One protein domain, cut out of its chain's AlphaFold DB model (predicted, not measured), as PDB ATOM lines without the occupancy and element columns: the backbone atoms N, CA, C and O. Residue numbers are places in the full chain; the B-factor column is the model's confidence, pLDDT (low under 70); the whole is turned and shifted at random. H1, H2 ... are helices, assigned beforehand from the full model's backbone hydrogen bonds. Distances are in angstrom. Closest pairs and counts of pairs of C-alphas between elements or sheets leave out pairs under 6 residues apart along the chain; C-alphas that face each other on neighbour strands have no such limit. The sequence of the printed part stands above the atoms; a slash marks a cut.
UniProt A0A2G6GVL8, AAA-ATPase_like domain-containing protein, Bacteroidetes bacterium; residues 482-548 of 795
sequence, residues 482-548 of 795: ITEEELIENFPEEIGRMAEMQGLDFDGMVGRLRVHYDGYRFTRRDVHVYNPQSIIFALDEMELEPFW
ATOM      1  N   ILE A 482     141.101 173.978 201.547       96.56
ATOM      2  CA  ILE A 482     141.536 173.385 200.278       96.56
ATOM      3  C   ILE A 482     143.036 173.654 200.178       96.56
ATOM      4  O   ILE A 482     143.444 174.794 200.363       96.56
ATOM      5  N   THR A 483     143.859 172.630 199.978       97.06
ATOM      6  CA  THR A 483     145.307 172.812 199.738       97.06
ATOM      7  C   THR A 483     145.548 173.392 198.344       97.06
ATOM      8  O   THR A 483     144.644 173.383 197.510       97.06
ATOM      9  N   GLU A 484     146.740 173.920 198.066       96.12
ATOM     10  CA  GLU A 484     147.033 174.443 196.725       96.12
ATOM     11  C   GLU A 484     146.988 173.340 195.664       96.12
ATOM     12  O   GLU A 484     146.442 173.546 194.582       96.12
ATOM     13  N   GLU A 485     147.486 172.154 196.006       96.12
ATOM     14  CA  GLU A 485     147.447 170.977 195.146       96.12
ATOM     15  C   GLU A 485     146.000 170.609 194.808       96.12
ATOM     16  O   GLU A 485     145.638 170.506 193.640       96.12
ATOM     17  N   GLU A 486     145.129 170.526 195.817       96.88
ATOM     18  CA  GLU A 486     143.708 170.241 195.599       96.88
ATOM     19  C   GLU A 486     143.004 171.347 194.814       96.88
ATOM     20  O   GLU A 486     142.115 171.060 194.017       96.88
ATOM     21  N   LEU A 487     143.376 172.609 195.027       96.19
ATOM     22  CA  LEU A 487     142.825 173.736 194.282       96.19
ATOM     23  C   LEU A 487     143.153 173.606 192.786       96.19
ATOM     24  O   LEU A 487     142.261 173.728 191.949       96.19
ATOM     25  N   ILE A 488     144.415 173.317 192.459       96.25
ATOM     26  CA  ILE A 488     144.887 173.150 191.078       96.25
ATOM     27  C   ILE A 488     144.269 171.905 190.431       96.25
ATOM     28  O   ILE A 488     143.860 171.961 189.274       96.25
ATOM     29  N   GLU A 489     144.170 170.799 191.168       94.94
ATOM     30  CA  GLU A 489     143.598 169.543 190.669       94.94
ATOM     31  C   GLU A 489     142.093 169.645 190.397       94.94
ATOM     32  O   GLU A 489     141.606 169.093 189.409       94.94
ATOM     33  N   ASN A 490     141.345 170.334 191.265       93.69
ATOM     34  CA  ASN A 490     139.880 170.334 191.217       93.69
ATOM     35  C   ASN A 490     139.285 171.526 190.454       93.69
ATOM     36  O   ASN A 490     138.136 171.431 190.025       93.69
ATOM     37  N   PHE A 491     140.030 172.625 190.278       95.12
ATOM     38  CA  PHE A 491     139.532 173.849 189.632       95.12
ATOM     39  C   PHE A 491     140.450 174.422 188.526       95.12
ATOM     40  O   PHE A 491     140.592 175.647 188.422       95.12
ATOM     41  N   PRO A 492     141.098 173.599 187.672       94.50
ATOM     42  CA  PRO A 492     142.049 174.108 186.683       94.50
ATOM     43  C   PRO A 492     141.377 174.985 185.613       94.50
ATOM     44  O   PRO A 492     141.970 175.954 185.139       94.50
ATOM     45  N   GLU A 493     140.130 174.686 185.237       91.69
ATOM     46  CA  GLU A 493     139.403 175.454 184.221       91.69
ATOM     47  C   GLU A 493     138.973 176.832 184.736       91.69
ATOM     48  O   GLU A 493     139.043 177.820 184.005       91.69
ATOM     49  N   GLU A 494     138.522 176.929 185.987       93.88
ATOM     50  CA  GLU A 494     138.162 178.195 186.626       93.88
ATOM     51  C   GLU A 494     139.387 179.093 186.786       93.88
ATOM     52  O   GLU A 494     139.340 180.261 186.401       93.88
ATOM     53  N   ILE A 495     140.497 178.536 187.282       95.56
ATOM     54  CA  ILE A 495     141.758 179.271 187.440       95.56
ATOM     55  C   ILE A 495     142.262 179.744 186.075       95.56
ATOM     56  O   ILE A 495     142.615 180.914 185.926       95.56
ATOM     57  N   GLY A 496     142.240 178.876 185.057       94.88
ATOM     58  CA  GLY A 496     142.629 179.231 183.692       94.88
ATOM     59  C   GLY A 496     141.769 180.354 183.103       94.88
ATOM     60  O   GLY A 496     142.301 181.314 182.551       94.88
ATOM     61  N   ARG A 497     140.443 180.295 183.283       92.69
ATOM     62  CA  ARG A 497     139.525 181.361 182.837       92.69
ATOM     63  C   ARG A 497     139.783 182.687 183.551       92.69
ATOM     64  O   ARG A 497     139.797 183.735 182.906       92.69
ATOM     65  N   MET A 498     140.004 182.650 184.863       94.00
ATOM     66  CA  MET A 498     140.326 183.843 185.645       94.00
ATOM     67  C   MET A 498     141.670 184.447 185.211       94.00
ATOM     68  O   MET A 498     141.781 185.669 185.088       94.00
ATOM     69  N   ALA A 499     142.663 183.604 184.903       94.62
ATOM     70  CA  ALA A 499     143.960 184.023 184.373       94.62
ATOM     71  C   ALA A 499     143.810 184.767 183.035       94.62
ATOM     72  O   ALA A 499     144.295 185.892 182.901       94.62
ATOM     73  N   GLU A 500     143.050 184.200 182.088       91.94
ATOM     74  CA  GLU A 500     142.756 184.829 180.793       91.94
ATOM     75  C   GLU A 500     142.078 186.200 180.960       91.94
ATOM     76  O   GLU A 500     142.482 187.175 180.322       91.94
ATOM     77  N   MET A 501     141.079 186.307 181.846       91.00
ATOM     78  CA  MET A 501     140.363 187.565 182.102       91.00
ATOM     79  C   MET A 501     141.254 188.652 182.714       91.00
ATOM     80  O   MET A 501     141.037 189.836 182.457       91.00
ATOM     81  N   GLN A 502     142.248 188.265 183.516       87.69
ATOM     82  CA  GLN A 502     143.164 189.198 184.174       87.69
ATOM     83  C   GLN A 502     144.471 189.430 183.403       87.69
ATOM     84  O   GLN A 502     145.316 190.198 183.874       87.69
ATOM     85  N   GLY A 503     144.640 188.811 182.229       91.69
ATOM     86  CA  GLY A 503     145.848 188.937 181.412       91.69
ATOM     87  C   GLY A 503     147.086 188.308 182.060       91.69
ATOM     88  O   GLY A 503     148.180 188.856 181.937       91.69
ATOM     89  N   LEU A 504     146.905 187.199 182.780       92.56
ATOM     90  CA  LEU A 504     147.967 186.425 183.426       92.56
ATOM     91  C   LEU A 504     148.050 185.026 182.817       92.56
ATOM     92  O   LEU A 504     147.098 184.542 182.205       92.56
ATOM     93  N   ASP A 505     149.181 184.361 183.023       95.31
ATOM     94  CA  ASP A 505     149.267 182.915 182.864       95.31
ATOM     95  C   ASP A 505     148.685 182.190 184.094       95.31
ATOM     96  O   ASP A 505     148.333 182.800 185.110       95.31
ATOM     97  N   PHE A 506     148.544 180.868 183.979       94.81
ATOM     98  CA  PHE A 506     147.968 180.029 185.031       94.81
ATOM     99  C   PHE A 506     148.738 180.172 186.352       94.81
ATOM    100  O   PHE A 506     148.137 180.467 187.385       94.81
ATOM    101  N   ASP A 507     150.067 180.054 186.305       95.06
ATOM    102  CA  ASP A 507     150.930 180.154 187.486       95.06
ATOM    103  C   ASP A 507     150.886 181.554 188.115       95.06
ATOM    104  O   ASP A 507     150.860 181.694 189.342       95.06
ATOM    105  N   GLY A 508     150.808 182.607 187.298       94.19
ATOM    106  CA  GLY A 508     150.612 183.978 187.755       94.19
ATOM    107  C   GLY A 508     149.271 184.174 188.462       94.19
ATOM    108  O   GLY A 508     149.208 184.879 189.477       94.19
ATOM    109  N   MET A 509     148.203 183.525 187.986       96.31
ATOM    110  CA  MET A 509     146.899 183.556 188.651       96.31
ATOM    111  C   MET A 509     146.910 182.766 189.963       96.31
ATOM    112  O   MET A 509     146.459 183.295 190.979       96.31
ATOM    113  N   VAL A 510     147.502 181.567 189.992       96.12
ATOM    114  CA  VAL A 510     147.719 180.810 191.239       96.12
ATOM    115  C   VAL A 510     148.504 181.657 192.244       96.12
ATOM    116  O   VAL A 510     148.087 181.802 193.390       96.12
ATOM    117  N   GLY A 511     149.575 182.331 191.810       94.62
ATOM    118  CA  GLY A 511     150.340 183.252 192.651       94.62
ATOM    119  C   GLY A 511     149.501 184.405 193.220       94.62
ATOM    120  O   GLY A 511     149.657 184.762 194.391       94.62
ATOM    121  N   ARG A 512     148.569 184.969 192.438       93.19
ATOM    122  CA  ARG A 512     147.625 185.989 192.932       93.19
ATOM    123  C   ARG A 512     146.625 185.427 193.939       93.19
ATOM    124  O   ARG A 512     146.394 186.079 194.960       93.19
ATOM    125  N   LEU A 513     146.058 184.247 193.680       95.38
ATOM    126  CA  LEU A 513     145.151 183.567 194.610       95.38
ATOM    127  C   LEU A 513     145.867 183.270 195.930       95.38
ATOM    128  O   LEU A 513     145.315 183.558 196.991       95.38
ATOM    129  N   ARG A 514     147.122 182.811 195.874       94.25
ATOM    130  CA  ARG A 514     147.959 182.544 197.048       94.25
ATOM    131  C   ARG A 514     148.122 183.777 197.933       94.25
ATOM    132  O   ARG A 514     147.825 183.745 199.123       94.25
ATOM    133  N   VAL A 515     148.523 184.906 197.349       89.69
ATOM    134  CA  VAL A 515     148.705 186.167 198.094       89.69
ATOM    135  C   VAL A 515     147.395 186.666 198.722       89.69
ATOM    136  O   VAL A 515     147.415 187.293 199.789       89.69
ATOM    137  N   HIS A 516     146.261 186.430 198.059       91.31
ATOM    138  CA  HIS A 516     144.974 186.963 198.494       91.31
ATOM    139  C   HIS A 516     144.242 186.057 199.496       91.31
ATOM    140  O   HIS A 516     143.660 186.595 200.437       91.31
ATOM    141  N   TYR A 517     144.310 184.728 199.343       93.00
ATOM    142  CA  TYR A 517     143.428 183.773 200.032       93.00
ATOM    143  C   TYR A 517     144.122 182.599 200.744       93.00
ATOM    144  O   TYR A 517     143.486 181.977 201.600       93.00
ATOM    145  N   ASP A 518     145.384 182.286 200.433       89.88
ATOM    146  CA  ASP A 518     146.117 181.191 201.094       89.88
ATOM    147  C   ASP A 518     146.667 181.614 202.469       89.88
ATOM    148  O   ASP A 518     146.414 182.711 202.959       89.88
ATOM    149  N   GLY A 519     147.415 180.736 203.126       86.69
ATOM    150  CA  GLY A 519     148.281 181.058 204.247       86.69
ATOM    151  C   GLY A 519     147.770 180.545 205.581       86.69
ATOM    152  O   GLY A 519     148.500 180.647 206.565       86.69
ATOM    153  N   TYR A 520     146.581 179.936 205.636       94.94
ATOM    154  CA  TYR A 520     146.091 179.331 206.867       94.94
ATOM    155  C   TYR A 520     146.812 178.026 207.186       94.94
ATOM    156  O   TYR A 520     146.796 177.081 206.406       94.94
ATOM    157  N   ARG A 521     147.359 177.951 208.394       94.94
ATOM    158  CA  ARG A 521     147.931 176.762 209.020       94.94
ATOM    159  C   ARG A 521     147.440 176.659 210.461       94.94
ATOM    160  O   ARG A 521     147.485 177.618 211.235       94.94
ATOM    161  N   PHE A 522     146.972 175.471 210.831       92.44
ATOM    162  CA  PHE A 522     146.348 175.220 212.139       92.44
ATOM    163  C   PHE A 522     147.129 174.249 213.030       92.44
ATOM    164  O   PHE A 522     146.740 174.021 214.173       92.44
ATOM    165  N   THR A 523     148.204 173.644 212.519       91.50
ATOM    166  CA  THR A 523     148.945 172.588 213.223       91.50
ATOM    167  C   THR A 523     150.452 172.774 213.072       91.50
ATOM    168  O   THR A 523     150.910 173.566 212.246       91.50
ATOM    169  N   ARG A 524     151.234 171.987 213.824       89.62
ATOM    170  CA  ARG A 524     152.694 171.929 213.651       89.62
ATOM    171  C   ARG A 524     153.123 171.395 212.287       89.62
ATOM    172  O   ARG A 524     154.221 171.716 211.851       89.62
ATOM    173  N   ARG A 525     152.283 170.617 211.598       90.81
ATOM    174  CA  ARG A 525     152.576 170.171 210.232       90.81
ATOM    175  C   ARG A 525     152.540 171.366 209.289       90.81
ATOM    176  O   ARG A 525     151.662 172.219 209.417       90.81
ATOM    177  N   ASP A 526     153.482 171.400 208.360       91.94
ATOM    178  CA  ASP A 526     153.575 172.438 207.339       91.94
ATOM    179  C   ASP A 526     152.575 172.161 206.212       91.94
ATOM    180  O   ASP A 526     152.913 171.631 205.161       91.94
ATOM    181  N   VAL A 527     151.296 172.389 206.508       94.25
ATOM    182  CA  VAL A 527     150.188 172.249 205.560       94.25
ATOM    183  C   VAL A 527     149.406 173.546 205.587       94.25
ATOM    184  O   VAL A 527     148.835 173.911 206.622       94.25
ATOM    185  N   HIS A 528     149.401 174.214 204.440       94.75
ATOM    186  CA  HIS A 528     148.671 175.445 204.204       94.75
ATOM    187  C   HIS A 528     147.384 175.153 203.441       94.75
ATOM    188  O   HIS A 528     147.318 174.230 202.629       94.75
ATOM    189  N   VAL A 529     146.343 175.912 203.760       96.44
ATOM    190  CA  VAL A 529     145.043 175.784 203.117       96.44
ATOM    191  C   VAL A 529     144.436 177.147 202.811       96.44
ATOM    192  O   VAL A 529     144.517 178.097 203.592       96.44
ATOM    193  N   TYR A 530     143.717 177.192 201.701       96.38
ATOM    194  CA  TYR A 530     142.821 178.264 201.322       96.38
ATOM    195  C   TYR A 530     141.528 178.186 202.139       96.38
ATOM    196  O   TYR A 530     141.029 177.098 202.463       96.38
ATOM    197  N   ASN A 531     140.932 179.347 202.430       93.81
ATOM    198  CA  ASN A 531     139.554 179.387 202.910       93.81
ATOM    199  C   ASN A 531     138.605 178.916 201.786       93.81
ATOM    200  O   ASN A 531     138.554 179.578 200.747       93.81
ATOM    201  N   PRO A 532     137.814 177.838 201.979       93.19
ATOM    202  CA  PRO A 532     136.970 177.284 200.922       93.19
ATOM    203  C   PRO A 532     135.943 178.276 200.377       93.19
ATOM    204  O   PRO A 532     135.691 178.296 199.182       93.19
ATOM    205  N   GLN A 533     135.342 179.114 201.226       90.62
ATOM    206  CA  GLN A 533     134.355 180.070 200.733       90.62
ATOM    207  C   GLN A 533     135.009 181.172 199.904       90.62
ATOM    208  O   GLN A 533     134.502 181.473 198.826       90.62
ATOM    209  N   SER A 534     136.105 181.761 200.393       92.06
ATOM    210  CA  SER A 534     136.786 182.825 199.654       92.06
ATOM    211  C   SER A 534     137.246 182.349 198.287       92.06
ATOM    212  O   SER A 534     136.990 183.025 197.297       92.06
ATOM    213  N   ILE A 535     137.874 181.171 198.220       95.00
ATOM    214  CA  ILE A 535     138.424 180.676 196.959       95.00
ATOM    215  C   ILE A 535     137.323 180.282 195.969       95.00
ATOM    216  O   ILE A 535     137.404 180.646 194.803       95.00
ATOM    217  N   ILE A 536     136.251 179.623 196.427       94.06
ATOM    218  CA  ILE A 536     135.137 179.236 195.550       94.06
ATOM    219  C   ILE A 536     134.395 180.465 195.015       94.06
ATOM    220  O   ILE A 536     134.074 180.499 193.832       94.06
ATOM    221  N   PHE A 537     134.162 181.492 195.839       92.81
ATOM    222  CA  PHE A 537     133.542 182.728 195.358       92.81
ATOM    223  C   PHE A 537     134.451 183.532 194.433       92.81
ATOM    224  O   PHE A 537     133.962 184.061 193.441       92.81
ATOM    225  N   ALA A 538     135.760 183.571 194.684       93.94
ATOM    226  CA  ALA A 538     136.693 184.224 193.770       93.94
ATOM    227  C   ALA A 538     136.693 183.575 192.381       93.94
ATOM    228  O   ALA A 538     136.711 184.275 191.371       93.94
ATOM    229  N   LEU A 539     136.622 182.242 192.327       94.06
ATOM    230  CA  LEU A 539     136.539 181.488 191.076       94.06
ATOM    231  C   LEU A 539     135.171 181.611 190.384       94.06
ATOM    232  O   LEU A 539     135.106 181.542 189.160       94.06
ATOM    233  N   ASP A 540     134.083 181.798 191.136       91.81
ATOM    234  CA  ASP A 540     132.734 181.993 190.580       91.81
ATOM    235  C   ASP A 540     132.539 183.415 190.030       91.81
ATOM    236  O   ASP A 540     132.058 183.600 188.911       91.81
ATOM    237  N   GLU A 541     132.956 184.425 190.798       90.88
ATOM    238  CA  GLU A 541     132.828 185.841 190.437       90.88
ATOM    239  C   GLU A 541     133.957 186.327 189.516       90.88
ATOM    240  O   GLU A 541     133.821 187.372 188.884       90.88
ATOM    241  N   MET A 542     135.041 185.553 189.381       90.31
ATOM    242  CA  MET A 542     136.253 185.891 188.618       90.31
ATOM    243  C   MET A 542     136.967 187.156 189.134       90.31
ATOM    244  O   MET A 542     137.718 187.808 188.400       90.31
ATOM    245  N   GLU A 543     136.781 187.487 190.415       89.44
ATOM    246  CA  GLU A 543     137.289 188.699 191.065       89.44
ATOM    247  C   GLU A 543     137.963 188.392 192.414       89.44
ATOM    248  O   GLU A 543     137.671 187.397 193.077       89.44
ATOM    249  N   LEU A 544     138.908 189.250 192.815       89.62
ATOM    250  CA  LEU A 544     139.614 189.152 194.096       89.62
ATOM    251  C   LEU A 544     138.987 190.114 195.111       89.62
ATOM    252  O   LEU A 544     139.454 191.242 195.274       89.62
ATOM    253  N   GLU A 545     137.938 189.658 195.784       87.88
ATOM    254  CA  GLU A 545     137.155 190.433 196.752       87.88
ATOM    255  C   GLU A 545     137.230 189.837 198.177       87.88
ATOM    256  O   GLU A 545     137.601 188.668 198.352       87.88
ATOM    257  N   PRO A 546     136.884 190.612 199.228       83.25
ATOM    258  CA  PRO A 546     136.980 190.182 200.622       83.25
ATOM    259  C   PRO A 546     135.770 189.323 201.056       83.25
ATOM    260  O   PRO A 546     134.976 189.685 201.940       83.25
ATOM    261  N   PHE A 547     135.610 188.171 200.409       86.19
ATOM    262  CA  PHE A 547     134.528 187.208 200.608       86.19
ATOM    263  C   PHE A 547     134.399 186.686 202.047       86.19
ATOM    264  O   PHE A 547     133.288 186.640 202.586       86.19
ATOM    265  N   TRP A 548     135.500 186.350 202.715       84.00
ATOM    266  CA  TRP A 548     135.514 185.930 204.114       84.00
ATOM    267  C   TRP A 548     135.068 187.054 205.049       84.00
ATOM    268  O   TRP A 548     134.230 186.835 205.931       84.00
TER     269      TRP A 548
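This is residues 482 to 548 of the 795 residues of the protein "AAA-ATPase_like domain-containing protein" of Bacteroidetes bacterium (UniProt A0A2G6GVL8). Helices H2, H3 and H4 form a small triangular core, set at steep angles to one another, with short H1 beside H2 and H3. Between H3 and H4 a long loop, residues 518 to 531, reaches out at one end and folds back. The 67 printed residues hold four named helices, H1 to H4, and no named strand: all helix. The whole is compact, radius of gyration of the C-alphas 11.5 A, with spans of 37 by 21 by 18 A.

H1, residues 484 to 490, is close to but not clearly touching H2, residues 492 to 502; their closest C-alphas, Ile 488 and Ile 495, are 7.8 A apart. H1 and H3, residues 506 to 517, are near each other. H2 touches H3, about perpendicular at 89 degrees, through residues 506 to 510 of H3 alone; the closest C-alphas, Ala 499 and Met 509, are 5.2 A apart. H4, residues 532 to 541, touches H2 at a steep tilt of 55 degrees, the same way; the closest C-alphas, Glu 494 and Leu 539, are 5.8 A apart. H3 and H4 only just touch, with 3 pairs of C-alphas within 8 A, the closest being Tyr 517 and Ile 535 at 6.6 A. H1 and H4 are apart. In H1, H2, H3 and H4 every O i to N i+4 pair is within hydrogen-bond range.

H1 begins at C-alpha 484 (147.033, 174.443, 196.725) and measures 9.9 A. H2 is 15.3 A long, H3 16.1 A and H4 14.2 A, ending at C-alpha 541 (132.828, 185.841, 190.437).

The farthest C-alphas, Met 501 and Arg 524, are 37.3 A apart. The printed part has no cut; H3 to H4 is a long link of 14 residues. No printed residue is under pLDDT 70.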